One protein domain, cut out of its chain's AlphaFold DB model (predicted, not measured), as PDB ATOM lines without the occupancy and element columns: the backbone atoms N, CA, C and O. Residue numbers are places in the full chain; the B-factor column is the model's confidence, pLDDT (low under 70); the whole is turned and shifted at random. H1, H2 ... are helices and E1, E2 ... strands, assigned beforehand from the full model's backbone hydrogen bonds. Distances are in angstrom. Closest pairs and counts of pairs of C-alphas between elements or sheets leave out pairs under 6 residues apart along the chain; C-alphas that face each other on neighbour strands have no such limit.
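This is residues 43 to 240 of the 267 residues of the protein "DUF4595 domain-containing protein" of Barnesiella sp. WM24 (UniProt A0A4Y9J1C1). Picture a wide, closed barrel of sixteen strands, each antiparallel to its two neighbours in the ring, with the short helix H1 inside it, near the wall at E3. Residues 167 to 179, a long link with no named element, lead from E12 into the barrel to H1. The 198 printed residues hold E1 to E12, then H1, then E13 to E16, and round the ring the strands follow in that same order, with E16 back beside E1. E1 to E12 form one meander, each strand the antiparallel neighbour of the one before, and E13 to E16 another; the class is mostly strand. The whole is compact, with a radius of gyration of the C-alphas of 16.8 A, and rounded, spanning 42 by 40 by 35 A.

Begin with E1, residues 43 to 48, and E2, residues 51 to 58: this hairpin is antiparallel at 170 degrees, C-alphas 47 and 52 face each other at 4.2 A, and N 46 and O 54 are 2.9 A apart, within hydrogen-bond range. On the other side of E1 find E16, residues 230 to 239, antiparallel at 153 degrees; C-alphas 238 and 43 face each other at 4.2 A, and N 44 and O 237 are 2.8 A apart. Farther on, E12, residues 156 to 166, bends by 66 degrees at residue 163. It is antiparallel to E13, residues 194 to 201, at 156 degrees, with N 197 and O 161 2.7 A apart. Inside the barrel look for H1, residues 180 to 185, over E3, residues 64 to 69, at a height over the sheet of 8.7 A. It runs along the strands, at 13 degrees to E3 on the local plane; their closest C-alphas, of Thr 185 and Ile 64, are 6.8 A apart. In H1, 0 of 2 O i to N i+4 pairs are within hydrogen-bond range, but 3 of 3 O i to N i+3 pairs are.

Find C-alpha 43 at (132.038, 104.956, 85.463), where E1 begins. After E3 come E4, residues 72 to 78, E5, 81 to 86, E6, 91 to 99, E7, 105 to 112, E8, 115 to 123, 27.1 A long, E9, 129 to 134, E10, 137 to 144, and E11, 147 to 153. E12 is 27.8 A long. H1 starts at C-alpha 180, (118.312, 100.459, 81.272). E14, 206 to 214, and E15, 220 to 227, lead to E16, 29.7 A long, ending at (137.441, 105.929, 88.518).

The printed part has no cut; C-alphas 43 and 240 are 9.2 A apart. The farthest C-alphas, of Gly 114 and Pro 216, are 47.0 A apart. Only the link from E12 to H1 is long. The model's mean pLDDT over the printed part is 91.7, and only residue 240 is under 70.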
ATOM      1  N   LEU A  43     133.101 104.397  84.624       91.94
ATOM      2  CA  LEU A  43     132.038 104.956  85.463       91.94
ATOM      3  C   LEU A  43     132.068 104.237  86.812       91.94
ATOM      4  O   LEU A  43     132.023 103.012  86.840       91.94
ATOM      5  N   SER A  44     132.184 104.974  87.908       93.56
ATOM      6  CA  SER A  44     132.128 104.423  89.261       93.56
ATOM      7  C   SER A  44     130.764 104.650  89.890       93.56
ATOM      8  O   SER A  44     130.247 103.762  90.562       93.56
ATOM      9  N   SER A  45     130.175 105.832  89.682       94.94
ATOM     10  CA  SER A  45     128.876 106.168  90.259       94.94
ATOM     11  C   SER A  45     128.171 107.319  89.550       94.94
ATOM     12  O   SER A  45     128.813 108.190  88.961       94.94
ATOM     13  N   ILE A  46     126.848 107.359  89.684       95.69
ATOM     14  CA  ILE A  46     126.016 108.523  89.363       95.69
ATOM     15  C   ILE A  46     125.458 109.067  90.676       95.69
ATOM     16  O   ILE A  46     125.019 108.295  91.533       95.69
ATOM     17  N   THR A  47     125.495 110.386  90.854       95.50
ATOM     18  CA  THR A  47     124.995 111.061  92.057       95.50
ATOM     19  C   THR A  47     123.930 112.103  91.729       95.50
ATOM     20  O   THR A  47     124.020 112.799  90.719       95.50
ATOM     21  N   VAL A  48     122.955 112.262  92.624       93.25
ATOM     22  CA  VAL A  48     121.984 113.365  92.627       93.25
ATOM     23  C   VAL A  48     122.205 114.170  93.898       93.25
ATOM     24  O   VAL A  48     122.211 113.612  94.991       93.25
ATOM     25  N   ALA A  49     122.458 115.476  93.768       90.62
ATOM     26  CA  ALA A  49     122.812 116.344  94.900       90.62
ATOM     27  C   ALA A  49     123.955 115.782  95.785       90.62
ATOM     28  O   ALA A  49     123.967 115.957  97.001       90.62
ATOM     29  N   GLY A  50     124.918 115.083  95.170       89.81
ATOM     30  CA  GLY A  50     126.047 114.448  95.860       89.81
ATOM     31  C   GLY A  50     125.742 113.090  96.505       89.81
ATOM     32  O   GLY A  50     126.664 112.442  96.995       89.81
ATOM     33  N   ILE A  51     124.493 112.625  96.470       92.50
ATOM     34  CA  ILE A  51     124.077 111.322  96.999       92.50
ATOM     35  C   ILE A  51     124.191 110.276  95.879       92.50
ATOM     36  O   ILE A  51     123.597 110.483  94.820       92.50
ATOM     37  N   PRO A  52     124.948 109.175  96.057       91.94
ATOM     38  CA  PRO A  52     125.031 108.106  95.062       91.94
ATOM     39  C   PRO A  52     123.678 107.431  94.842       91.94
ATOM     40  O   PRO A  52     123.077 106.942  95.793       91.94
ATOM     41  N   VAL A  53     123.240 107.371  93.585       94.81
ATOM     42  CA  VAL A  53     122.003 106.688  93.159       94.81
ATOM     43  C   VAL A  53     122.289 105.464  92.292       94.81
ATOM     44  O   VAL A  53     121.479 104.551  92.225       94.81
ATOM     45  N   PHE A  54     123.473 105.408  91.678       95.38
ATOM     46  CA  PHE A  54     123.922 104.289  90.857       95.38
ATOM     47  C   PHE A  54     125.405 104.035  91.110       95.38
ATOM     48  O   PHE A  54     126.179 104.989  91.209       95.38
ATOM     49  N   ASN A  55     125.818 102.774  91.207       96.00
ATOM     50  CA  ASN A  55     127.216 102.384  91.390       96.00
ATOM     51  C   ASN A  55     127.589 101.254  90.436       96.00
ATOM     52  O   ASN A  55     126.797 100.338  90.228       96.00
ATOM     53  N   VAL A  56     128.820 101.285  89.929       95.12
ATOM     54  CA  VAL A  56     129.355 100.267  89.021       95.12
ATOM     55  C   VAL A  56     130.695  99.766  89.539       95.12
ATOM     56  O   VAL A  56     131.589 100.546  89.871       95.12
ATOM     57  N   SER A  57     130.839  98.447  89.575       94.75
ATOM     58  CA  SER A  57     132.079  97.756  89.910       94.75
ATOM     59  C   SER A  57     132.551  96.909  88.739       94.75
ATOM     60  O   SER A  57     131.756  96.453  87.915       94.75
ATOM     61  N   TYR A  58     133.858  96.657  88.708       91.44
ATOM     62  CA  TYR A  58     134.521  95.928  87.635       91.44
ATOM     63  C   TYR A  58     135.294  94.730  88.189       91.44
ATOM     64  O   TYR A  58     135.732  94.745  89.342       91.44
ATOM     65  N   ASP A  59     135.448  93.682  87.385       87.56
ATOM     66  CA  ASP A  59     136.336  92.563  87.695       87.56
ATOM     67  C   ASP A  59     137.815  92.926  87.459       87.56
ATOM     68  O   ASP A  59     138.160  94.028  87.024       87.56
ATOM     69  N   SER A  60     138.718  91.986  87.747       87.25
ATOM     70  CA  SER A  60     140.161  92.173  87.549       87.25
ATOM     71  C   SER A  60     140.576  92.318  86.081       87.25
ATOM     72  O   SER A  60     141.659  92.832  85.814       87.25
ATOM     73  N   SER A  61     139.731  91.887  85.139       83.44
ATOM     74  CA  SER A  61     139.922  92.091  83.694       83.44
ATOM     75  C   SER A  61     139.345  93.431  83.230       83.44
ATOM     76  O   SER A  61     139.488  93.816  82.076       83.44
ATOM     77  N   GLY A  62     138.719  94.173  84.142       83.38
ATOM     78  CA  GLY A  62     138.191  95.493  83.894       83.38
ATOM     79  C   GLY A  62     136.803  95.534  83.270       83.38
ATOM     80  O   GLY A  62     136.407  96.624  82.864       83.38
ATOM     81  N   ARG A  63     136.080  94.413  83.241       85.06
ATOM     82  CA  ARG A  63     134.699  94.309  82.745       85.06
ATOM     83  C   ARG A  63     133.711  94.590  83.869       85.06
ATOM     84  O   ARG A  63     134.037  94.332  85.027       85.06
ATOM     85  N   ILE A  64     132.512  95.081  83.558       90.19
ATOM     86  CA  ILE A  64     131.475  95.324  84.576       90.19
ATOM     87  C   ILE A  64     131.149  94.003  85.279       90.19
ATOM     88  O   ILE A  64     130.797  93.028  84.623       90.19
ATOM     89  N   SER A  65     131.269  93.968  86.603       94.25
ATOM     90  CA  SER A  65     130.957  92.798  87.435       94.25
ATOM     91  C   SER A  65     129.713  93.003  88.292       94.25
ATOM     92  O   SER A  65     129.048  92.032  88.655       94.25
ATOM     93  N   ARG A  66     129.381  94.261  88.607       96.50
ATOM     94  CA  ARG A  66     128.206  94.619  89.400       96.50
ATOM     95  C   ARG A  66     127.719  96.023  89.062       96.50
ATOM     96  O   ARG A  66     128.531  96.935  88.941       96.50
ATOM     97  N   MET A  67     126.408  96.193  88.988       95.44
ATOM     98  CA  MET A  67     125.719  97.481  88.966       95.44
ATOM     99  C   MET A  67     124.713  97.494  90.114       95.44
ATOM    100  O   MET A  67     124.068  96.482  90.370       95.44
ATOM    101  N   LYS A  68     124.605  98.608  90.834       95.19
ATOM    102  CA  LYS A  68     123.660  98.748  91.944       95.19
ATOM    103  C   LYS A  68     122.918 100.074  91.856       95.19
ATOM    104  O   LYS A  68     123.571 101.118  91.810       95.19
ATOM    105  N   MET A  69     121.593 100.012  91.909       91.50
ATOM    106  CA  MET A  69     120.673 101.143  91.939       91.50
ATOM    107  C   MET A  69     119.642 100.900  93.035       91.50
ATOM    108  O   MET A  69     118.819 100.009  92.897       91.50
ATOM    109  N   ASP A  70     119.704 101.675  94.114       88.44
ATOM    110  CA  ASP A  70     118.827 101.481  95.275       88.44
ATOM    111  C   ASP A  70     118.826 100.016  95.787       88.44
ATOM    112  O   ASP A  70     119.892  99.505  96.173       88.44
ATOM    113  N   GLU A  71     117.674  99.341  95.761       88.31
ATOM    114  CA  GLU A  71     117.489  97.925  96.113       88.31
ATOM    115  C   GLU A  71     117.873  96.968  94.973       88.31
ATOM    116  O   GLU A  71     118.275  95.831  95.228       88.31
ATOM    117  N   MET A  72     117.871  97.442  93.723       90.75
ATOM    118  CA  MET A  72     118.231  96.647  92.553       90.75
ATOM    119  C   MET A  72     119.748  96.443  92.448       90.75
ATOM    120  O   MET A  72     120.558  97.379  92.439       90.75
ATOM    121  N   GLU A  73     120.150  95.188  92.279       95.31
ATOM    122  CA  GLU A  73     121.518  94.768  92.027       95.31
ATOM    123  C   GLU A  73     121.596  93.847  90.808       95.31
ATOM    124  O   GLU A  73     120.970  92.791  90.752       95.31
ATOM    125  N   ILE A  74     122.456  94.213  89.861       95.31
ATOM    126  CA  ILE A  74     122.783  93.402  88.692       95.31
ATOM    127  C   ILE A  74     124.214  92.895  88.848       95.31
ATOM    128  O   ILE A  74     125.140  93.684  89.022       95.31
ATOM    129  N   THR A  75     124.425  91.585  88.753       97.06
ATOM    130  CA  THR A  75     125.756  90.958  88.791       97.06
ATOM    131  C   THR A  75     126.050  90.215  87.498       97.06
ATOM    132  O   THR A  75     125.183  89.545  86.940       97.06
ATOM    133  N   LEU A  76     127.291  90.334  87.024       94.31
ATOM    134  CA  LEU A  76     127.764  89.696  85.802       94.31
ATOM    135  C   LEU A  76     128.923  88.758  86.127       94.31
ATOM    136  O   LEU A  76     129.884  89.120  86.805       94.31
ATOM    137  N   SER A  77     128.833  87.536  85.618       92.38
ATOM    138  CA  SER A  77     129.918  86.555  85.590       92.38
ATOM    139  C   SER A  77     130.206  86.215  84.139       92.38
ATOM    140  O   SER A  77     129.265  86.141  83.368       92.38
ATOM    141  N   TYR A  78     131.470  86.015  83.760       86.75
ATOM    142  CA  TYR A  78     131.855  85.828  82.350       86.75
ATOM    143  C   TYR A  78     132.277  84.394  82.001       86.75
ATOM    144  O   TYR A  78     132.451  84.085  80.831       86.75
ATOM    145  N   ASN A  79     132.419  83.504  82.992       86.50
ATOM    146  CA  ASN A  79     132.858  82.116  82.800       86.50
ATOM    147  C   ASN A  79     132.036  81.136  83.668       86.50
ATOM    148  O   ASN A  79     132.488  80.776  84.757       86.50
ATOM    149  N   PRO A  80     130.853  80.682  83.210       89.44
ATOM    150  CA  PRO A  80     130.171  81.083  81.971       89.44
ATOM    151  C   PRO A  80     129.555  82.489  82.062       89.44
ATOM    152  O   PRO A  80     129.368  83.010  83.165       89.44
ATOM    153  N   LEU A  81     129.226  83.091  80.908       89.94
ATOM    154  CA  LEU A  81     128.503  84.364  80.864       89.94
ATOM    155  C   LEU A  81     127.109  84.191  81.487       89.94
ATOM    156  O   LEU A  81     126.301  83.395  81.015       89.94
ATOM    157  N   THR A  82     126.854  84.887  82.590       94.25
ATOM    158  CA  THR A  82     125.592  84.882  83.341       94.25
ATOM    159  C   THR A  82     125.331  86.285  83.861       94.25
ATOM    160  O   THR A  82     126.249  86.925  84.381       94.25
ATOM    161  N   ILE A  83     124.084  86.738  83.766       94.56
ATOM    162  CA  ILE A  83     123.635  88.011  84.330       94.56
ATOM    163  C   ILE A  83     122.536  87.702  85.338       94.56
ATOM    164  O   ILE A  83     121.622  86.941  85.035       94.56
ATOM    165  N   LYS A  84     122.627  88.260  86.541       95.81
ATOM    166  CA  LYS A  84     121.588  88.123  87.566       95.81
ATOM    167  C   LYS A  84     121.121  89.501  87.979       95.81
ATOM    168  O   LYS A  84     121.967  90.293  88.378       95.81
ATOM    169  N   SER A  85     119.822  89.745  87.900       93.81
ATOM    170  CA  SER A  85     119.159  90.896  88.501       93.81
ATOM    171  C   SER A  85     118.455  90.443  89.775       93.81
ATOM    172  O   SER A  85     117.846  89.372  89.797       93.81
ATOM    173  N   ARG A  86     118.576  91.226  90.838       91.56
ATOM    174  CA  ARG A  86     117.901  91.003  92.113       91.56
ATOM    175  C   ARG A  86     117.407  92.332  92.648       91.56
ATOM    176  O   ARG A  86     118.211  93.254  92.751       91.56
ATOM    177  N   ASP A  87     116.163  92.369  93.080       87.06
ATOM    178  CA  ASP A  87     115.655  93.353  94.029       87.06
ATOM    179  C   ASP A  87     114.957  92.626  95.199       87.06
ATOM    180  O   ASP A  87     115.216  91.435  95.438       87.06
ATOM    181  N   ASP A  88     114.175  93.357  95.990       80.19
ATOM    182  CA  ASP A  88     113.496  92.834  97.177       80.19
ATOM    183  C   ASP A  88     112.335  91.880  96.837       80.19
ATOM    184  O   ASP A  88     111.976  91.038  97.669       80.19
ATOM    185  N   GLU A  89     111.781  91.961  95.625       78.00
ATOM    186  CA  GLU A  89     110.601  91.204  95.195       78.00
ATOM    187  C   GLU A  89     110.974  90.099  94.197       78.00
ATOM    188  O   GLU A  89     110.535  88.953  94.350       78.00
ATOM    189  N   ASP A  90     111.879  90.395  93.265       80.12
ATOM    190  CA  ASP A  90     112.150  89.588  92.087       80.12
ATOM    191  C   ASP A  90     113.631  89.218  91.930       80.12
ATOM    192  O   ASP A  90     114.582  89.897  92.333       80.12
ATOM    193  N   ASN A  91     113.843  88.032  91.358       90.00
ATOM    194  CA  ASN A  91     115.164  87.493  91.077       90.00
ATOM    195  C   ASN A  91     115.158  86.847  89.701       90.00
ATOM    196  O   ASN A  91     114.638  85.745  89.515       90.00
ATOM    197  N   LEU A  92     115.847  87.495  88.775       92.56
ATOM    198  CA  LEU A  92     115.898  87.097  87.384       92.56
ATOM    199  C   LEU A  92     117.332  86.737  86.994       92.56
ATOM    200  O   LEU A  92     118.296  87.425  87.332       92.56
ATOM    201  N   THR A  93     117.501  85.622  86.287       95.75
ATOM    202  CA  THR A  93     118.804  85.166  85.787       95.75
ATOM    203  C   THR A  93     118.763  84.967  84.280       95.75
ATOM    204  O   THR A  93     117.979  84.162  83.791       95.75
ATOM    205  N   LEU A  94     119.671  85.621  83.553       95.50
ATOM    206  CA  LEU A  94     120.005  85.284  82.171       95.50
ATOM    207  C   LEU A  94     121.171  84.296  82.181       95.50
ATOM    208  O   LEU A  94     122.258  84.586  82.691       95.50
ATOM    209  N   SER A  95     120.950  83.134  81.581       95.94
ATOM    210  CA  SER A  95     121.918  82.046  81.452       95.94
ATOM    211  C   SER A  95     121.954  81.513  80.020       95.94
ATOM    212  O   SER A  95     121.160  81.929  79.176       95.94
ATOM    213  N   ASN A  96     122.894  80.608  79.724       95.94
ATOM    214  CA  ASN A  96     123.087  80.040  78.381       95.94
ATOM    215  C   ASN A  96     123.173  81.119  77.284       95.94
ATOM    216  O   ASN A  96     122.650  80.953  76.183       95.94
ATOM    217  N   ILE A  97     123.820  82.237  77.622       94.81
ATOM    218  CA  ILE A  97     123.938  83.402  76.756       94.81
ATOM    219  C   ILE A  97     124.798  83.029  75.545       94.81
ATOM    220  O   ILE A  97     125.971  82.678  75.685       94.81
ATOM    221  N   SER A  98     124.206  83.122  74.358       94.62
ATOM    222  CA  SER A  98     124.887  82.976  73.073       94.62
ATOM    223  C   SER A  98     125.191  84.349  72.495       94.62
ATOM    224  O   SER A  98     124.399  85.278  72.650       94.62
ATOM    225  N   THR A  99     126.332  84.476  71.821       92.69
ATOM    226  CA  THR A  99     126.756  85.727  71.183       92.69
ATOM    227  C   THR A  99     127.103  85.506  69.715       92.69
ATOM    228  O   THR A  99     127.488  84.404  69.317       92.69
ATOM    229  N   ASN A 100     126.949  86.547  68.895       91.00
ATOM    230  CA  ASN A 100     127.440  86.554  67.516       91.00
ATOM    231  C   ASN A 100     128.956  86.839  67.461       91.00
ATOM    232  O   ASN A 100     129.601  87.060  68.483       91.00
ATOM    233  N   SER A 101     129.533  86.869  66.255       88.50
ATOM    234  CA  SER A 101     130.966  87.143  66.055       88.50
ATOM    235  C   SER A 101     131.427  88.519  66.552       88.50
ATOM    236  O   SER A 101     132.611  88.687  66.811       88.50
ATOM    237  N   ARG A 102     130.504  89.478  66.716       84.56
ATOM    238  CA  ARG A 102     130.753  90.820  67.272       84.56
ATOM    239  C   ARG A 102     130.598  90.876  68.798       84.56
ATOM    240  O   ARG A 102     130.684  91.948  69.380       84.56
ATOM    241  N   GLY A 103     130.314  89.742  69.444       85.56
ATOM    242  CA  GLY A 103     130.131  89.646  70.892       85.56
ATOM    243  C   GLY A 103     128.757  90.092  71.403       85.56
ATOM    244  O   GLY A 103     128.539  90.073  72.613       85.56
ATOM    245  N   TYR A 104     127.813  90.448  70.523       91.69
ATOM    246  CA  TYR A 104     126.459  90.826  70.942       91.69
ATOM    247  C   TYR A 104     125.624  89.589  71.250       91.69
ATOM    248  O   TYR A 104     125.705  88.593  70.528       91.69
ATOM    249  N   MET A 105     124.812  89.663  72.302       94.94
ATOM    250  CA  MET A 105     123.896  88.608  72.716       94.94
ATOM    251  C   MET A 105     122.889  88.325  71.605       94.94
ATOM    252  O   MET A 105     122.176  89.215  71.181       94.94
ATOM    253  N   THR A 106     122.791  87.085  71.146       97.12
ATOM    254  CA  THR A 106     121.752  86.682  70.185       97.12
ATOM    255  C   THR A 106     120.625  85.928  70.858       97.12
ATOM    256  O   THR A 106     119.490  85.996  70.403       97.12
ATOM    257  N   GLU A 107     120.932  85.190  71.924       97.50
ATOM    258  CA  GLU A 107     119.963  84.380  72.653       97.50
ATOM    259  C   GLU A 107     120.376  84.245  74.120       97.50
ATOM    260  O   GLU A 107     121.569  84.181  74.425       97.50
ATOM    261  N   ALA A 108     119.400  84.135  75.016       97.00
ATOM    262  CA  ALA A 108     119.612  83.708  76.395       97.00
ATOM    263  C   ALA A 108     118.376  82.978  76.935       97.00
ATOM    264  O   ALA A 108     117.275  83.094  76.392       97.00
ATOM    265  N   ILE A 109     118.564  82.226  78.016       97.06
ATOM    266  CA  ILE A 109     117.472  81.691  78.827       97.06
ATOM    267  C   ILE A 109     117.305  82.594  80.038       97.06
ATOM    268  O   ILE A 109     118.233  82.727  80.838       97.06
ATOM    269  N   VAL A 110     116.124  83.186  80.157       95.44
ATOM    270  CA  VAL A 110     115.688  83.918  81.340       95.44
ATOM    271  C   VAL A 110     115.055  82.915  82.299       95.44
ATOM    272  O   VAL A 110     114.339  82.010  81.873       95.44
ATOM    273  N   SER A 111     115.368  83.015  83.584       94.94
ATOM    274  CA  SER A 111     114.753  82.205  84.635       94.94
ATOM    275  C   SER A 111     114.377  83.078  85.818       94.94
ATOM    276  O   SER A 111     115.229  83.804  86.337       94.94
ATOM    277  N   GLU A 112     113.127  82.963  86.246       92.00
ATOM    278  CA  GLU A 112     112.510  83.766  87.299       92.00
ATOM    279  C   GLU A 112     111.425  82.935  87.990       92.00
ATOM    280  O   GLU A 112     110.675  82.223  87.331       92.00
ATOM    281  N   LEU A 113     111.392  82.959  89.326       88.25
ATOM    282  CA  LEU A 113     110.372  82.295  90.161       88.25
ATOM    283  C   LEU A 113     110.069  80.810  89.837       88.25
ATOM    284  O   LEU A 113     109.035  80.277  90.229       88.25
ATOM    285  N   GLY A 114     111.014  80.102  89.209       86.94
ATOM    286  CA  GLY A 114     110.879  78.690  88.832       86.94
ATOM    287  C   GLY A 114     110.433  78.454  87.388       86.94
ATOM    288  O   GLY A 114     110.520  77.315  86.927       86.94
ATOM    289  N   ASP A 115     110.053  79.508  86.670       92.88
ATOM    290  CA  ASP A 115     109.762  79.484  85.243       92.88
ATOM    291  C   ASP A 115     110.993  79.884  84.418       92.88
ATOM    292  O   ASP A 115     111.970  80.454  84.918       92.88
ATOM    293  N   SER A 116     110.972  79.529  83.132       95.31
ATOM    294  CA  SER A 116     112.029  79.906  82.200       95.31
ATOM    295  C   SER A 116     111.503  80.095  80.789       95.31
ATOM    296  O   SER A 116     110.766  79.246  80.286       95.31
ATOM    297  N   TRP A 117     111.981  81.136  80.120       95.62
ATOM    298  CA  TRP A 117     111.673  81.427  78.727       95.62
ATOM    299  C   TRP A 117     112.929  81.880  77.989       95.62
ATOM    300  O   TRP A 117     113.982  82.151  78.575       95.62
ATOM    301  N   LYS A 118     112.840  81.911  76.663       96.12
ATOM    302  CA  LYS A 118     113.941  82.327  75.799       96.12
ATOM    303  C   LYS A 118     113.777  83.797  75.432       96.12
ATOM    304  O   LYS A 118     112.685  84.213  75.053       96.12
ATOM    305  N   VAL A 119     114.884  84.530  75.462       96.69
ATOM    306  CA  VAL A 119     115.015  85.820  74.778       96.69
ATOM    307  C   VAL A 119     115.852  85.636  73.514       96.69
ATOM    308  O   VAL A 119     116.836  84.890  73.523       96.69
ATOM    309  N   SER A 120     115.448  86.269  72.415       97.88
ATOM    310  CA  SER A 120     116.181  86.264  71.140       97.88
ATOM    311  C   SER A 120     116.338  87.688  70.618       97.88
ATOM    312  O   SER A 120     115.391  88.466  70.662       97.88
ATOM    313  N   LEU A 121     117.525  88.031  70.127       98.19
ATOM    314  CA  LEU A 121     117.880  89.384  69.709       98.19
ATOM    315  C   LEU A 121     118.395  89.376  68.269       98.19
ATOM    316  O   LEU A 121     119.149  88.485  67.866       98.19
ATOM    317  N   THR A 122     118.015  90.392  67.498       98.38
ATOM    318  CA  THR A 122     118.486  90.584  66.120       98.38
ATOM    319  C   THR A 122     119.121  91.952  65.940       98.38
ATOM    320  O   THR A 122     118.791  92.892  66.657       98.38
ATOM    321  N   TYR A 123     120.041  92.065  64.984       97.75
ATOM    322  CA  TYR A 123     120.815  93.281  64.760       97.75
ATOM    323  C   TYR A 123     120.872  93.630  63.282       97.75
ATOM    324  O   TYR A 123     120.913  92.740  62.428       97.75
ATOM    325  N   ASP A 124     120.996  94.920  62.987       97.94
ATOM    326  CA  ASP A 124     121.360  95.377  61.654       97.94
ATOM    327  C   ASP A 124     122.860  95.152  61.360       97.94
ATOM    328  O   ASP A 124     123.675  94.743  62.205       97.94
ATOM    329  N   SER A 125     123.250  95.433  60.116       96.31
ATOM    330  CA  SER A 125     124.650  95.344  59.692       96.31
ATOM    331  C   SER A 125     125.572  96.341  60.409       96.31
ATOM    332  O   SER A 125     126.745  96.035  60.592       96.31
ATOM    333  N   ALA A 126     125.055  97.478  60.883       93.69
ATOM    334  CA  ALA A 126     125.830  98.475  61.626       93.69
ATOM    335  C   ALA A 126     126.040  98.089  63.104       93.69
ATOM    336  O   ALA A 126     126.899  98.664  63.772       93.69
ATOM    337  N   GLY A 127     125.321  97.076  63.592       92.81
ATOM    338  CA  GLY A 127     125.425  96.575  64.958       92.81
ATOM    339  C   GLY A 127     124.398  97.164  65.915       92.81
ATOM    340  O   GLY A 127     124.561  97.006  67.122       92.81
ATOM    341  N   HIS A 128     123.353  97.815  65.410       95.94
ATOM    342  CA  HIS A 128     122.239  98.266  66.232       95.94
ATOM    343  C   HIS A 128     121.244  97.127  66.457       95.94
ATOM    344  O   HIS A 128     120.945  96.375  65.527       95.94
ATOM    345  N   LEU A 129     120.733  97.000  67.682       97.12
ATOM    346  CA  LEU A 129     119.654  96.066  68.011       97.12
ATOM    347  C   LEU A 129     118.402  96.443  67.215       97.12
ATOM    348  O   LEU A 129     117.988  97.592  67.276       97.12
ATOM    349  N   THR A 130     117.800  95.510  66.482       98.25
ATOM    350  CA  THR A 130     116.589  95.753  65.673       98.25
ATOM    351  C   THR A 130     115.343  95.106  66.253       98.25
ATOM    352  O   THR A 130     114.244  95.622  66.055       98.25
ATOM    353  N   SER A 131     115.488  93.996  66.978       97.75
ATOM    354  CA  SER A 131     114.373  93.390  67.703       97.75
ATOM    355  C   SER A 131     114.834  92.613  68.928       97.75
ATOM    356  O   SER A 131     115.929  92.043  68.929       97.75
ATOM    357  N   MET A 132     113.961  92.539  69.928       97.31
ATOM    358  CA  MET A 132     114.090  91.656  71.082       97.31
ATOM    359  C   MET A 132     112.782  90.892  71.257       97.31
ATOM    360  O   MET A 132     111.736  91.503  71.419       97.31
ATOM    361  N   THR A 133     112.838  89.565  71.194       96.38
ATOM    362  CA  THR A 133     111.672  88.699  71.393       96.38
ATOM    363  C   THR A 133     111.777  87.994  72.734       96.38
ATOM    364  O   THR A 133     112.745  87.261  72.950       96.38
ATOM    365  N   THR A 134     110.767  88.158  73.582       92.56
ATOM    366  CA  THR A 134     110.665  87.590  74.928       92.56
ATOM    367  C   THR A 134     109.313  86.898  75.062       92.56
ATOM    368  O   THR A 134     108.284  87.525  74.867       92.56
ATOM    369  N   ASP A 135     109.316  85.591  75.329       87.38
ATOM    370  CA  ASP A 135     108.095  84.771  75.482       87.38
ATOM    371  C   ASP A 135     107.052  84.904  74.344       87.38
ATOM    372  O   ASP A 135     105.852  84.730  74.521       87.38
ATOM    373  N   GLY A 136     107.525  85.182  73.125       87.06
ATOM    374  CA  GLY A 136     106.680  85.342  71.936       87.06
ATOM    375  C   GLY A 136     106.305  86.789  71.613       87.06
ATOM    376  O   GLY A 136     106.015  87.071  70.449       87.06
ATOM    377  N   ASP A 137     106.422  87.706  72.572       91.62
ATOM    378  CA  ASP A 137     106.257  89.143  72.353       91.62
ATOM    379  C   ASP A 137     107.551  89.748  71.813       91.62
ATOM    380  O   ASP A 137     108.644  89.294  72.145       91.62
ATOM    381  N   THR A 138     107.450  90.722  70.905       94.44
ATOM    382  CA  THR A 138     108.624  91.302  70.235       94.44
ATOM    383  C   THR A 138     108.608  92.819  70.268       94.44
ATOM    384  O   THR A 138     107.721  93.441  69.684       94.44
ATOM    385  N   ASP A 139     109.664  93.381  70.846       94.62
ATOM    386  CA  ASP A 139     109.997  94.797  70.771       94.62
ATOM    387  C   ASP A 139     110.754  95.077  69.475       94.62
ATOM    388  O   ASP A 139     111.689  94.345  69.118       94.62
ATOM    389  N   PHE A 140     110.404  96.166  68.792       96.75
ATOM    390  CA  PHE A 140     111.115  96.620  67.596       96.75
ATOM    391  C   PHE A 140     111.836  97.937  67.845       96.75
ATOM    392  O   PHE A 140     111.238  98.925  68.262       96.75
ATOM    393  N   PHE A 141     113.121  97.960  67.512       97.44
ATOM    394  CA  PHE A 141     114.002  99.107  67.678       97.44
ATOM    395  C   PHE A 141     114.254  99.723  66.304       97.44
ATOM    396  O   PHE A 141     114.921  99.134  65.448       97.44
ATOM    397  N   ASN A 142     113.691 100.904  66.066       97.69
ATOM    398  CA  ASN A 142     113.706 101.546  64.757       97.69
ATOM    399  C   ASN A 142     114.810 102.591  64.688       97.69
ATOM    400  O   ASN A 142     114.762 103.599  65.387       97.69
ATOM    401  N   TRP A 143     115.778 102.391  63.798       97.94
ATOM    402  CA  TRP A 143     116.951 103.255  63.684       97.94
ATOM    403  C   TRP A 143     116.910 104.126  62.439       97.94
ATOM    404  O   TRP A 143     116.421 103.726  61.380       97.94
ATOM    405  N   LYS A 144     117.485 105.322  62.548       98.25
ATOM    406  CA  LYS A 144     117.718 106.210  61.413       98.25
ATOM    407  C   LYS A 144     118.999 107.002  61.619       98.25
ATOM    408  O   LYS A 144     119.208 107.594  62.672       98.25
ATOM    409  N   ASP A 145     119.852 107.015  60.598       97.12
ATOM    410  CA  ASP A 145     121.104 107.785  60.584       97.12
ATOM    411  C   ASP A 145     122.017 107.516  61.808       97.12
ATOM    412  O   ASP A 145     122.757 108.392  62.255       97.12
ATOM    413  N   GLY A 146     121.969 106.289  62.348       95.75
ATOM    414  CA  GLY A 146     122.732 105.856  63.527       95.75
ATOM    415  C   GLY A 146     122.113 106.219  64.883       95.75
ATOM    416  O   GLY A 146     122.766 106.044  65.905       95.75
ATOM    417  N   ASN A 147     120.880 106.732  64.917       97.81
ATOM    418  CA  ASN A 147     120.150 107.059  66.145       97.81
ATOM    419  C   ASN A 147     118.870 106.218  66.264       97.81
ATOM    420  O   ASN A 147     118.208 105.953  65.255       97.81
ATOM    421  N   LEU A 148     118.523 105.804  67.484       96.94
ATOM    422  CA  LEU A 148     117.306 105.041  67.767       96.94
ATOM    423  C   LEU A 148     116.103 105.981  67.750       96.94
ATOM    424  O   LEU A 148     115.948 106.790  68.644       96.94
ATOM    425  N   MET A 149     115.231 105.892  66.759       97.25
ATOM    426  CA  MET A 149     114.090 106.800  66.620       97.25
ATOM    427  C   MET A 149     112.878 106.374  67.442       97.25
ATOM    428  O   MET A 149     112.154 107.238  67.938       97.25
ATOM    429  N   SER A 150     112.643 105.068  67.566       96.50
ATOM    430  CA  SER A 150     111.567 104.550  68.403       96.50
ATOM    431  C   SER A 150     111.807 103.129  68.887       96.50
ATOM    432  O   SER A 150     112.533 102.361  68.250       96.50
ATOM    433  N   VAL A 151     111.152 102.791  69.995       95.50
ATOM    434  CA  VAL A 151     110.946 101.414  70.450       95.50
ATOM    435  C   VAL A 151     109.449 101.152  70.422       95.50
ATOM    436  O   VAL A 151     108.696 101.856  71.093       95.50
ATOM    437  N   ALA A 152     109.027 100.198  69.601       92.50
ATOM    438  CA  ALA A 152     107.628  99.825  69.442       92.50
ATOM    439  C   ALA A 152     107.323  98.580  70.277       92.50
ATOM    440  O   ALA A 152     107.951  97.538  70.059       92.50
ATOM    441  N   TYR A 153     106.345  98.698  71.174       83.38
ATOM    442  CA  TYR A 153     105.786  97.606  71.970       83.38
ATOM    443  C   TYR A 153     104.260  97.724  71.989       83.38
ATOM    444  O   TYR A 153     103.727  98.785  72.295       83.38
ATOM    445  N   ASP A 154     103.561  96.653  71.609       76.62
ATOM    446  CA  ASP A 154     102.089  96.542  71.633       76.62
ATOM    447  C   ASP A 154     101.306  97.756  71.063       76.62
ATOM    448  O   ASP A 154     100.221  98.115  71.514       76.62
ATOM    449  N   GLY A 155     101.860  98.413  70.035       73.31
ATOM    450  CA  GLY A 155     101.238  99.563  69.365       73.31
ATOM    451  C   GLY A 155     101.486 100.932  70.011       73.31
ATOM    452  O   GLY A 155     101.066 101.938  69.433       73.31
ATOM    453  N   ASP A 156     102.197 100.981  71.138       83.62
ATOM    454  CA  ASP A 156     102.641 102.199  71.812       83.62
ATOM    455  C   ASP A 156     104.146 102.421  71.582       83.62
ATOM    456  O   ASP A 156     105.011 101.783  72.184       83.62
ATOM    457  N   ASP A 157     104.472 103.354  70.688       91.81
ATOM    458  CA  ASP A 157     105.857 103.659  70.330       91.81
ATOM    459  C   ASP A 157     106.450 104.718  71.267       91.81
ATOM    460  O   ASP A 157     106.034 105.882  71.256       91.81
ATOM    461  N   ILE A 158     107.501 104.362  72.008       92.81
ATOM    462  CA  ILE A 158     108.347 105.357  72.674       92.81
ATOM    463  C   ILE A 158     109.178 106.049  71.597       92.81
ATOM    464  O   ILE A 158     109.894 105.390  70.844       92.81
ATOM    465  N   LEU A 159     109.091 107.378  71.513       95.56
ATOM    466  CA  LEU A 159     109.733 108.166  70.459       95.56
ATOM    467  C   LEU A 159     110.911 108.966  71.001       95.56
ATOM    468  O   LEU A 159     110.790 109.654  72.014       95.56
ATOM    469  N   TYR A 160     112.010 108.980  70.255       96.06
ATOM    470  CA  TYR A 160     113.216 109.710  70.619       96.06
ATOM    471  C   TYR A 160     113.546 110.789  69.587       96.06
ATOM    472  O   TYR A 160     113.390 110.620  68.375       96.06
ATOM    473  N   THR A 161     114.055 111.918  70.072       97.62
ATOM    474  CA  THR A 161     114.758 112.897  69.235       97.62
ATOM    475  C   THR A 161     116.158 113.115  69.774       97.62
ATOM    476  O   THR A 161     116.423 112.850  70.944       97.62
ATOM    477  N   TYR A 162     117.059 113.596  68.920       96.75
ATOM    478  CA  TYR A 162     118.483 113.664  69.226       96.75
ATOM    479  C   TYR A 162     119.027 115.073  69.096       96.75
ATOM    480  O   TYR A 162     118.594 115.871  68.261       96.75
ATOM    481  N   SER A 163     120.013 115.353  69.938       95.06
ATOM    482  CA  SER A 163     120.813 116.565  69.859       95.06
ATOM    483  C   SER A 163     121.838 116.469  68.722       95.06
ATOM    484  O   SER A 163     122.070 115.411  68.142       95.06
ATOM    485  N   THR A 164     122.520 117.577  68.424       94.00
ATOM    486  CA  THR A 164     123.699 117.558  67.540       94.00
ATOM    487  C   THR A 164     124.973 117.111  68.263       94.00
ATOM    488  O   THR A 164     126.042 117.100  67.655       94.00
ATOM    489  N   LEU A 165     124.898 116.803  69.562       93.25
ATOM    490  CA  LEU A 165     126.041 116.379  70.360       93.25
ATOM    491  C   LEU A 165     126.359 114.918  70.038       93.25
ATOM    492  O   LEU A 165     125.531 114.030  70.233       93.25
ATOM    493  N   GLU A 166     127.540 114.680  69.478       91.81
ATOM    494  CA  GLU A 166     127.993 113.346  69.082       91.81
ATOM    495  C   GLU A 166     128.445 112.524  70.294       91.81
ATOM    496  O   GLU A 166     129.206 112.998  71.139       91.81
ATOM    497  N   ASN A 167     128.011 111.269  70.340       88.38
ATOM    498  CA  ASN A 167     128.366 110.285  71.348       88.38
ATOM    499  C   ASN A 167     129.647 109.535  70.956       88.38
ATOM    500  O   ASN A 167     129.645 108.344  70.653       88.38
ATOM    501  N   LYS A 168     130.769 110.257  70.951       85.50
ATOM    502  CA  LYS A 168     132.074 109.704  70.546       85.50
ATOM    503  C   LYS A 168     132.584 108.600  71.469       85.50
ATOM    504  O   LYS A 168     133.363 107.762  71.036       85.50
ATOM    505  N   ALA A 169     132.167 108.632  72.733       83.81
ATOM    506  CA  ALA A 169     132.565 107.645  73.725       83.81
ATOM    507  C   ALA A 169     131.730 106.354  73.652       83.81
ATOM    508  O   ALA A 169     132.066 105.393  74.337       83.81
ATOM    509  N   GLY A 170     130.653 106.325  72.854       84.75
ATOM    510  CA  GLY A 170     129.767 105.166  72.761       84.75
ATOM    511  C   GLY A 170     129.090 104.832  74.092       84.75
ATOM    512  O   GLY A 170     128.946 103.660  74.426       84.75
ATOM    513  N   VAL A 171     128.709 105.851  74.870       85.06
ATOM    514  CA  VAL A 171     128.093 105.694  76.198       85.06
ATOM    515  C   VAL A 171     126.620 106.082  76.182       85.06
ATOM    516  O   VAL A 171     126.201 106.959  75.433       85.06
ATOM    517  N   CYS A 172     125.824 105.469  77.041       83.31
ATOM    518  CA  CYS A 172     124.417 105.796  77.249       83.31
ATOM    519  C   CYS A 172     124.176 106.157  78.719       83.31
ATOM    520  O   CYS A 172     125.014 105.893  79.588       83.31
ATOM    521  N   SER A 173     123.028 106.770  78.998       85.81
ATOM    522  CA  SER A 173     122.554 106.900  80.372       85.81
ATOM    523  C   SER A 173     121.944 105.567  80.815       85.81
ATOM    524  O   SER A 173     120.958 105.143  80.209       85.81
ATOM    525  N   PRO A 174     122.457 104.906  81.871       84.56
ATOM    526  CA  PRO A 174     121.901 103.635  82.344       84.56
ATOM    527  C   PRO A 174     120.500 103.769  82.950       84.56
ATOM    528  O   PRO A 174     119.891 102.762  83.292       84.56
ATOM    529  N   LEU A 175     120.010 104.996  83.127       85.44
ATOM    530  CA  LEU A 175     118.734 105.289  83.775       85.44
ATOM    531  C   LEU A 175     117.600 105.542  82.772       85.44
ATOM    532  O   LEU A 175     116.440 105.435  83.149       85.44
ATOM    533  N   TRP A 176     117.929 105.878  81.519       85.50
ATOM    534  CA  TRP A 176     116.951 106.327  80.513       85.50
ATOM    535  C   TRP A 176     117.069 105.623  79.161       85.50
ATOM    536  O   TRP A 176     116.230 105.833  78.285       85.50
ATOM    537  N   ASP A 177     118.109 104.812  78.964       87.62
ATOM    538  CA  ASP A 177     118.196 103.935  77.801       87.62
ATOM    539  C   ASP A 177     117.068 102.883  77.847       87.62
ATOM    540  O   ASP A 177     116.752 102.401  78.938       87.62
ATOM    541  N   PRO A 178     116.468 102.488  76.706       86.12
ATOM    542  CA  PRO A 178     115.420 101.465  76.686       86.12
ATOM    543  C   PRO A 178     115.820 100.139  77.341       86.12
ATOM    544  O   PRO A 178     114.967  99.413  77.837       86.12
ATOM    545  N   LEU A 179     117.116  99.810  77.347       87.00
ATOM    546  CA  LEU A 179     117.644  98.596  77.970       87.00
ATOM    547  C   LEU A 179     118.150  98.846  79.398       87.00
ATOM    548  O   LEU A 179     118.801  97.983  79.995       87.00
ATOM    549  N   GLY A 180     117.897 100.038  79.942       88.12
ATOM    550  CA  GLY A 180     118.312 100.459  81.272       88.12
ATOM    551  C   GLY A 180     119.813 100.243  81.500       88.12
ATOM    552  O   GLY A 180     120.620 100.440  80.584       88.12
ATOM    553  N   PRO A 181     120.226  99.773  82.691       87.81
ATOM    554  CA  PRO A 181     121.634  99.536  82.999       87.81
ATOM    555  C   PRO A 181     122.308  98.474  82.118       87.81
ATOM    556  O   PRO A 181     123.533  98.474  81.990       87.81
ATOM    557  N   PHE A 182     121.551  97.567  81.486       86.06
ATOM    558  CA  PHE A 182     122.124  96.508  80.647       86.06
ATOM    559  C   PHE A 182     122.804  97.052  79.388       86.06
ATOM    560  O   PHE A 182     123.757  96.441  78.893       86.06
ATOM    561  N   SER A 183     122.386  98.225  78.912       84.38
ATOM    562  CA  SER A 183     123.014  98.928  77.786       84.38
ATOM    563  C   SER A 183     124.510  99.203  78.009       84.38
ATOM    564  O   SER A 183     125.303  99.126  77.072       84.38
ATOM    565  N   MET A 184     124.939  99.389  79.264       86.38
ATOM    566  CA  MET A 184     126.346  99.613  79.617       86.38
ATOM    567  C   MET A 184     127.257  98.406  79.373       86.38
ATOM    568  O   MET A 184     128.479  98.541  79.364       86.38
ATOM    569  N   THR A 185     126.691  97.209  79.224       85.56
ATOM    570  CA  THR A 185     127.476  95.971  79.113       85.56
ATOM    571  C   THR A 185     128.139  95.813  77.745       85.56
ATOM    572  O   THR A 185     129.107  95.060  77.619       85.56
ATOM    573  N   GLY A 186     127.616  96.496  76.720       86.38
ATOM    574  CA  GLY A 186     127.985  96.295  75.317       86.38
ATOM    575  C   GLY A 186     127.414  95.015  74.693       86.38
ATOM    576  O   GLY A 186     127.586  94.789  73.498       86.38
ATOM    577  N   LEU A 187     126.693  94.184  75.458       89.38
ATOM    578  CA  LEU A 187     126.100  92.941  74.950       89.38
ATOM    579  C   LEU A 187     124.921  93.190  74.003       89.38
ATOM    580  O   LEU A 187     124.550  92.297  73.249       89.38
ATOM    581  N   PHE A 188     124.342  94.388  74.025       91.06
ATOM    582  CA  PHE A 188     123.118  94.718  73.298       91.06
ATOM    583  C   PHE A 188     123.363  95.552  72.035       91.06
ATOM    584  O   PHE A 188     122.443  96.169  71.509       91.06
ATOM    585  N   GLY A 189     124.584  95.521  71.501       90.19
ATOM    586  CA  GLY A 189     124.934  96.238  70.279       90.19
ATOM    587  C   GLY A 189     125.400  97.670  70.525       90.19
ATOM    588  O   GLY A 189     125.698  98.070  71.653       90.19
ATOM    589  N   LYS A 190     125.515  98.435  69.438       91.56
ATOM    590  CA  LYS A 190     125.944  99.836  69.474       91.56
ATOM    591  C   LYS A 190     124.819 100.736  69.993       91.56
ATOM    592  O   LYS A 190     123.659 100.573  69.621       91.56
ATOM    593  N   VAL A 191     125.192 101.720  70.808       92.00
ATOM    594  CA  VAL A 191     124.299 102.800  71.254       92.00
ATOM    595  C   VAL A 191     124.128 103.863  70.162       92.00
ATOM    596  O   VAL A 191     124.822 103.853  69.146       92.00
ATOM    597  N   SER A 192     123.216 104.811  70.383       93.88
ATOM    598  CA  SER A 192     122.975 105.915  69.445       93.88
ATOM    599  C   SER A 192     124.207 106.794  69.216       93.88
ATOM    600  O   SER A 192     124.933 107.140  70.153       93.88
ATOM    601  N   LYS A 193     124.394 107.203  67.954       94.94
ATOM    602  CA  LYS A 193     125.475 108.078  67.477       94.94
ATOM    603  C   LYS A 193     125.476 109.446  68.154       94.94
ATOM    604  O   LYS A 193     126.531 110.056  68.316       94.94
ATOM    605  N   ASN A 194     124.309 109.959  68.520       95.81
ATOM    606  CA  ASN A 194     124.132 111.221  69.221       95.81
ATOM    607  C   ASN A 194     123.486 110.988  70.587       95.81
ATOM    608  O   ASN A 194     122.835 109.970  70.815       95.81
ATOM    609  N   PHE A 195     123.623 111.959  71.489       95.00
ATOM    610  CA  PHE A 195     122.886 111.922  72.751       95.00
ATOM    611  C   PHE A 195     121.408 112.278  72.527       95.00
ATOM    612  O   PHE A 195     121.136 113.252  71.797       95.00
ATOM    613  N   PRO A 196     120.467 111.533  73.148       95.75
ATOM    614  CA  PRO A 196     119.048 111.869  73.133       95.75
ATOM    615  C   PRO A 196     118.816 113.315  73.569       95.75
ATOM    616  O   PRO A 196     119.582 113.890  74.325       95.75
ATOM    617  N   MET A 197     117.773 113.946  73.062       96.38
ATOM    618  CA  MET A 197     117.340 115.281  73.477       96.38
ATOM    619  C   MET A 197     115.954 115.215  74.094       96.38
ATOM    620  O   MET A 197     115.686 115.917  75.064       96.38
ATOM    621  N   THR A 198     115.083 114.365  73.551       96.38
ATOM    622  CA  THR A 198     113.770 114.098  74.131       96.38
ATOM    623  C   THR A 198     113.424 112.624  74.021       96.38
ATOM    624  O   THR A 198     113.766 111.990  73.022       96.38
ATOM    625  N   MET A 199     112.655 112.133  74.983       94.81
ATOM    626  CA  MET A 199     111.914 110.878  74.923       94.81
ATOM    627  C   MET A 199     110.440 111.197  75.174       94.81
ATOM    628  O   MET A 199     110.116 111.876  76.144       94.81
ATOM    629  N   TYR A 200     109.554 110.743  74.296       93.88
ATOM    630  CA  TYR A 200     108.110 110.814  74.491       93.88
ATOM    631  C   TYR A 200     107.578 109.410  74.752       93.88
ATOM    632  O   TYR A 200     107.762 108.525  73.914       93.88
ATOM    633  N   ASN A 201     106.922 109.227  75.895       88.75
ATOM    634  CA  ASN A 201     106.265 107.977  76.248       88.75
ATOM    635  C   ASN A 201     104.739 108.148  76.087       88.75
ATOM    636  O   ASN A 201     104.132 108.879  76.875       88.75
ATOM    637  N   PRO A 202     104.104 107.501  75.091       84.25
ATOM    638  CA  PRO A 202     102.673 107.668  74.834       84.25
ATOM    639  C   PRO A 202     101.785 107.087  75.942       84.25
ATOM    640  O   PRO A 202     100.688 107.598  76.149       84.25
ATOM    641  N   VAL A 203     102.264 106.086  76.686       81.88
ATOM    642  CA  VAL A 203     101.520 105.455  77.790       81.88
ATOM    643  C   VAL A 203     101.377 106.423  78.963       81.88
ATOM    644  O   VAL A 203     100.308 106.538  79.561       81.88
ATOM    645  N   LEU A 204     102.455 107.147  79.272       81.56
ATOM    646  CA  LEU A 204     102.484 108.130  80.358       81.56
ATOM    647  C   LEU A 204     102.027 109.524  79.906       81.56
ATOM    648  O   LEU A 204     101.675 110.348  80.738       81.56
ATOM    649  N   TYR A 205     101.972 109.767  78.591       82.62
ATOM    650  CA  TYR A 205     101.757 111.083  77.976       82.62
ATOM    651  C   TYR A 205     102.817 112.129  78.351       82.62
ATOM    652  O   TYR A 205     102.587 113.329  78.182       82.62
ATOM    653  N   ASP A 206     104.002 111.667  78.749       87.81
ATOM    654  CA  ASP A 206     105.073 112.510  79.261       87.81
ATOM    655  C   ASP A 206     106.181 112.702  78.228       87.81
ATOM    656  O   ASP A 206     106.534 111.803  77.453       87.81
ATOM    657  N   VAL A 207     106.753 113.906  78.238       93.56
ATOM    658  CA  VAL A 207     107.984 114.223  77.516       93.56
ATOM    659  C   VAL A 207     109.095 114.386  78.538       93.56
ATOM    660  O   VAL A 207     109.052 115.271  79.389       93.56
ATOM    661  N   THR A 208     110.116 113.551  78.411       94.31
ATOM    662  CA  THR A 208     111.379 113.696  79.121       94.31
ATOM    663  C   THR A 208     112.353 114.453  78.231       94.31
ATOM    664  O   THR A 208     112.631 114.027  77.110       94.31
ATOM    665  N   GLU A 209     112.875 115.578  78.705       96.31
ATOM    666  CA  GLU A 209     113.923 116.346  78.036       96.31
ATOM    667  C   GLU A 209     115.283 116.061  78.678       96.31
ATOM    668  O   GLU A 209     115.402 115.981  79.901       96.31
ATOM    669  N   PHE A 210     116.316 115.956  77.845       96.19
ATOM    670  CA  PHE A 210     117.679 115.657  78.261       96.19
ATOM    671  C   PHE A 210     118.644 116.770  77.849       96.19
ATOM    672  O   PHE A 210     118.572 117.326  76.747       96.19
ATOM    673  N   ALA A 211     119.598 117.068  78.725       96.12
ATOM    674  CA  ALA A 211     120.722 117.950  78.445       96.12
ATOM    675  C   ALA A 211     122.003 117.379  79.052       96.12
ATOM    676  O   ALA A 211     121.995 116.851  80.164       96.12
ATOM    677  N   TYR A 212     123.124 117.535  78.350       94.19
ATOM    678  CA  TYR A 212     124.376 116.883  78.727       94.19
ATOM    679  C   TYR A 212     125.518 117.882  78.842       94.19
ATOM    680  O   TYR A 212     125.578 118.908  78.155       94.19
ATOM    681  N   ARG A 213     126.482 117.528  79.688       93.69
ATOM    682  CA  ARG A 213     127.843 118.054  79.636       93.69
ATOM    683  C   ARG A 213     128.807 116.889  79.587       93.69
ATOM    684  O   ARG A 213     128.723 115.994  80.426       93.69
ATOM    685  N   LEU A 214     129.762 116.942  78.671       91.31
ATOM    686  CA  LEU A 214     130.753 115.887  78.493       91.31
ATOM    687  C   LEU A 214     132.090 116.252  79.142       91.31
ATOM    688  O   LEU A 214     132.462 117.424  79.215       91.31
ATOM    689  N   ASN A 215     132.814 115.228  79.574       89.12
ATOM    690  CA  ASN A 215     134.243 115.290  79.840       89.12
ATOM    691  C   ASN A 215     135.025 115.455  78.518       89.12
ATOM    692  O   ASN A 215     134.485 115.185  77.440       89.12
ATOM    693  N   PRO A 216     136.314 115.848  78.562       88.06
ATOM    694  CA  PRO A 216     137.143 115.978  77.358       88.06
ATOM    695  C   PRO A 216     137.286 114.692  76.531       88.06
ATOM    696  O   PRO A 216     137.505 114.770  75.324       88.06
ATOM    697  N   ASP A 217     137.157 113.523  77.164       83.19
ATOM    698  CA  ASP A 217     137.183 112.209  76.507       83.19
ATOM    699  C   ASP A 217     135.833 111.815  75.868       83.19
ATOM    700  O   ASP A 217     135.713 110.741  75.285       83.19
ATOM    701  N   GLY A 218     134.822 112.683  75.953       87.75
ATOM    702  CA  GLY A 218     133.488 112.463  75.397       87.75
ATOM    703  C   GLY A 218     132.533 111.696  76.312       87.75
ATOM    704  O   GLY A 218     131.367 111.548  75.952       87.75
ATOM    705  N   THR A 219     132.977 111.233  77.487       89.31
ATOM    706  CA  THR A 219     132.087 110.612  78.482       89.31
ATOM    707  C   THR A 219     131.162 111.649  79.126       89.31
ATOM    708  O   THR A 219     131.466 112.842  79.139       89.31
ATOM    709  N   ILE A 220     130.016 111.232  79.665       91.56
ATOM    710  CA  ILE A 220     129.068 112.147  80.322       91.56
ATOM    711  C   ILE A 220     129.673 112.608  81.650       91.56
ATOM    712  O   ILE A 220     130.033 111.783  82.462       91.56
ATOM    713  N   SER A 221     129.760 113.909  81.913       93.88
ATOM    714  CA  SER A 221     130.120 114.449  83.240       93.88
ATOM    715  C   SER A 221     128.883 114.802  84.068       93.88
ATOM    716  O   SER A 221     128.870 114.671  85.292       93.88
ATOM    717  N   ALA A 222     127.832 115.264  83.391       95.81
ATOM    718  CA  ALA A 222     126.554 115.598  83.986       95.81
ATOM    719  C   ALA A 222     125.430 115.392  82.968       95.81
ATOM    720  O   ALA A 222     125.596 115.682  81.780       95.81
ATOM    721  N   GLU A 223     124.288 114.945  83.470       96.00
ATOM    722  CA  GLU A 223     123.036 114.804  82.735       96.00
ATOM    723  C   GLU A 223     121.955 115.554  83.510       96.00
ATOM    724  O   GLU A 223     121.800 115.379  84.719       96.00
ATOM    725  N   GLN A 224     121.224 116.415  82.822       96.56
ATOM    726  CA  GLN A 224     120.026 117.046  83.339       96.56
ATOM    727  C   GLN A 224     118.823 116.431  82.645       96.56
ATOM    728  O   GLN A 224     118.811 116.300  81.423       96.56
ATOM    729  N   VAL A 225     117.830 116.075  83.451       94.81
ATOM    730  CA  VAL A 225     116.586 115.470  82.998       94.81
ATOM    731  C   VAL A 225     115.438 116.312  83.501       94.81
ATOM    732  O   VAL A 225     115.365 116.614  84.696       94.81
ATOM    733  N   THR A 226     114.554 116.684  82.587       95.00
ATOM    734  CA  THR A 226     113.337 117.424  82.893       95.00
ATOM    735  C   THR A 226     112.136 116.591  82.484       95.00
ATOM    736  O   THR A 226     112.036 116.172  81.334       95.00
ATOM    737  N   ILE A 227     111.236 116.346  83.430       91.06
ATOM    738  CA  ILE A 227     109.937 115.711  83.199       91.06
ATOM    739  C   ILE A 227     108.903 116.678  83.761       91.06
ATOM    740  O   ILE A 227     108.997 117.075  84.927       91.06
ATOM    741  N   ASP A 228     107.981 117.115  82.910       87.12
ATOM    742  CA  ASP A 228     107.072 118.228  83.186       87.12
ATOM    743  C   ASP A 228     107.821 119.490  83.652       87.12
ATOM    744  O   ASP A 228     108.580 120.095  82.896       87.12
ATOM    745  N   ASP A 229     107.624 119.881  84.912       88.56
ATOM    746  CA  ASP A 229     108.248 121.042  85.547       88.56
ATOM    747  C   ASP A 229     109.332 120.641  86.573       88.56
ATOM    748  O   ASP A 229     109.889 121.493  87.272       88.56
ATOM    749  N   ILE A 230     109.651 119.346  86.685       92.38
ATOM    750  CA  ILE A 230     110.661 118.823  87.609       92.38
ATOM    751  C   ILE A 230     111.961 118.614  86.846       92.38
ATOM    752  O   ILE A 230     112.016 117.877  85.869       92.38
ATOM    753  N   THR A 231     113.031 119.251  87.319       94.62
ATOM    754  CA  THR A 231     114.371 119.103  86.745       94.62
ATOM    755  C   THR A 231     115.322 118.491  87.761       94.62
ATOM    756  O   THR A 231     115.527 119.042  88.844       94.62
ATOM    757  N   ILE A 232     115.944 117.378  87.387       94.25
ATOM    758  CA  ILE A 232     116.958 116.674  88.171       94.25
ATOM    759  C   ILE A 232     118.292 116.801  87.443       94.25
ATOM    760  O   ILE A 232     118.361 116.734  86.220       94.25
ATOM    761  N   THR A 233     119.370 117.020  88.191       95.88
ATOM    762  CA  THR A 233     120.732 117.007  87.645       95.88
ATOM    763  C   THR A 233     121.530 115.895  88.303       95.88
ATOM    764  O   THR A 233     121.646 115.835  89.529       95.88
ATOM    765  N   MET A 234     122.087 115.035  87.463       95.75
ATOM    766  CA  MET A 234     122.910 113.895  87.820       95.75
ATOM    767  C   MET A 234     124.363 114.183  87.463       95.75
ATOM    768  O   MET A 234     124.649 114.743  86.405       95.75
ATOM    769  N   SER A 235     125.286 113.805  88.342       96.25
ATOM    770  CA  SER A 235     126.729 113.890  88.096       96.25
ATOM    771  C   SER A 235     127.310 112.493  87.930       96.25
ATOM    772  O   SER A 235     127.041 111.610  88.745       96.25
ATOM    773  N   TYR A 236     128.110 112.306  86.887       94.25
ATOM    774  CA  TYR A 236     128.717 111.032  86.524       94.25
ATOM    775  C   TYR A 236     130.178 111.049  86.966       94.25
ATOM    776  O   TYR A 236     130.971 111.887  86.534       94.25
ATOM    777  N   ASN A 237     130.530 110.133  87.859       93.12
ATOM    778  CA  ASN A 237     131.845 110.059  88.477       93.12
ATOM    779  C   ASN A 237     132.575 108.843  87.929       93.12
ATOM    780  O   ASN A 237     132.014 107.747  87.916       93.12
ATOM    781  N   TYR A 238     133.828 109.027  87.523       89.56
ATOM    782  CA  TYR A 238     134.632 107.962  86.945       89.56
ATOM    783  C   TYR A 238     135.863 107.661  87.803       89.56
ATOM    784  O   TYR A 238     136.539 108.557  88.314       89.56
ATOM    785  N   ALA A 239     136.190 106.379  87.936       80.88
ATOM    786  CA  ALA A 239     137.441 105.929  88.518       80.88
ATOM    787  C   ALA A 239     138.591 106.219  87.538       80.88
ATOM    788  O   ALA A 239     138.593 105.722  86.412       80.88
ATOM    789  N   GLY A 240     139.569 107.019  87.982       61.59
ATOM    790  CA  GLY A 240     140.757 107.400  87.201       61.59
ATOM    791  C   GLY A 240     140.907 108.906  86.948       61.59
ATOM    792  O   GLY A 240     142.025 109.377  86.747       61.59
TER     793      GLY A 240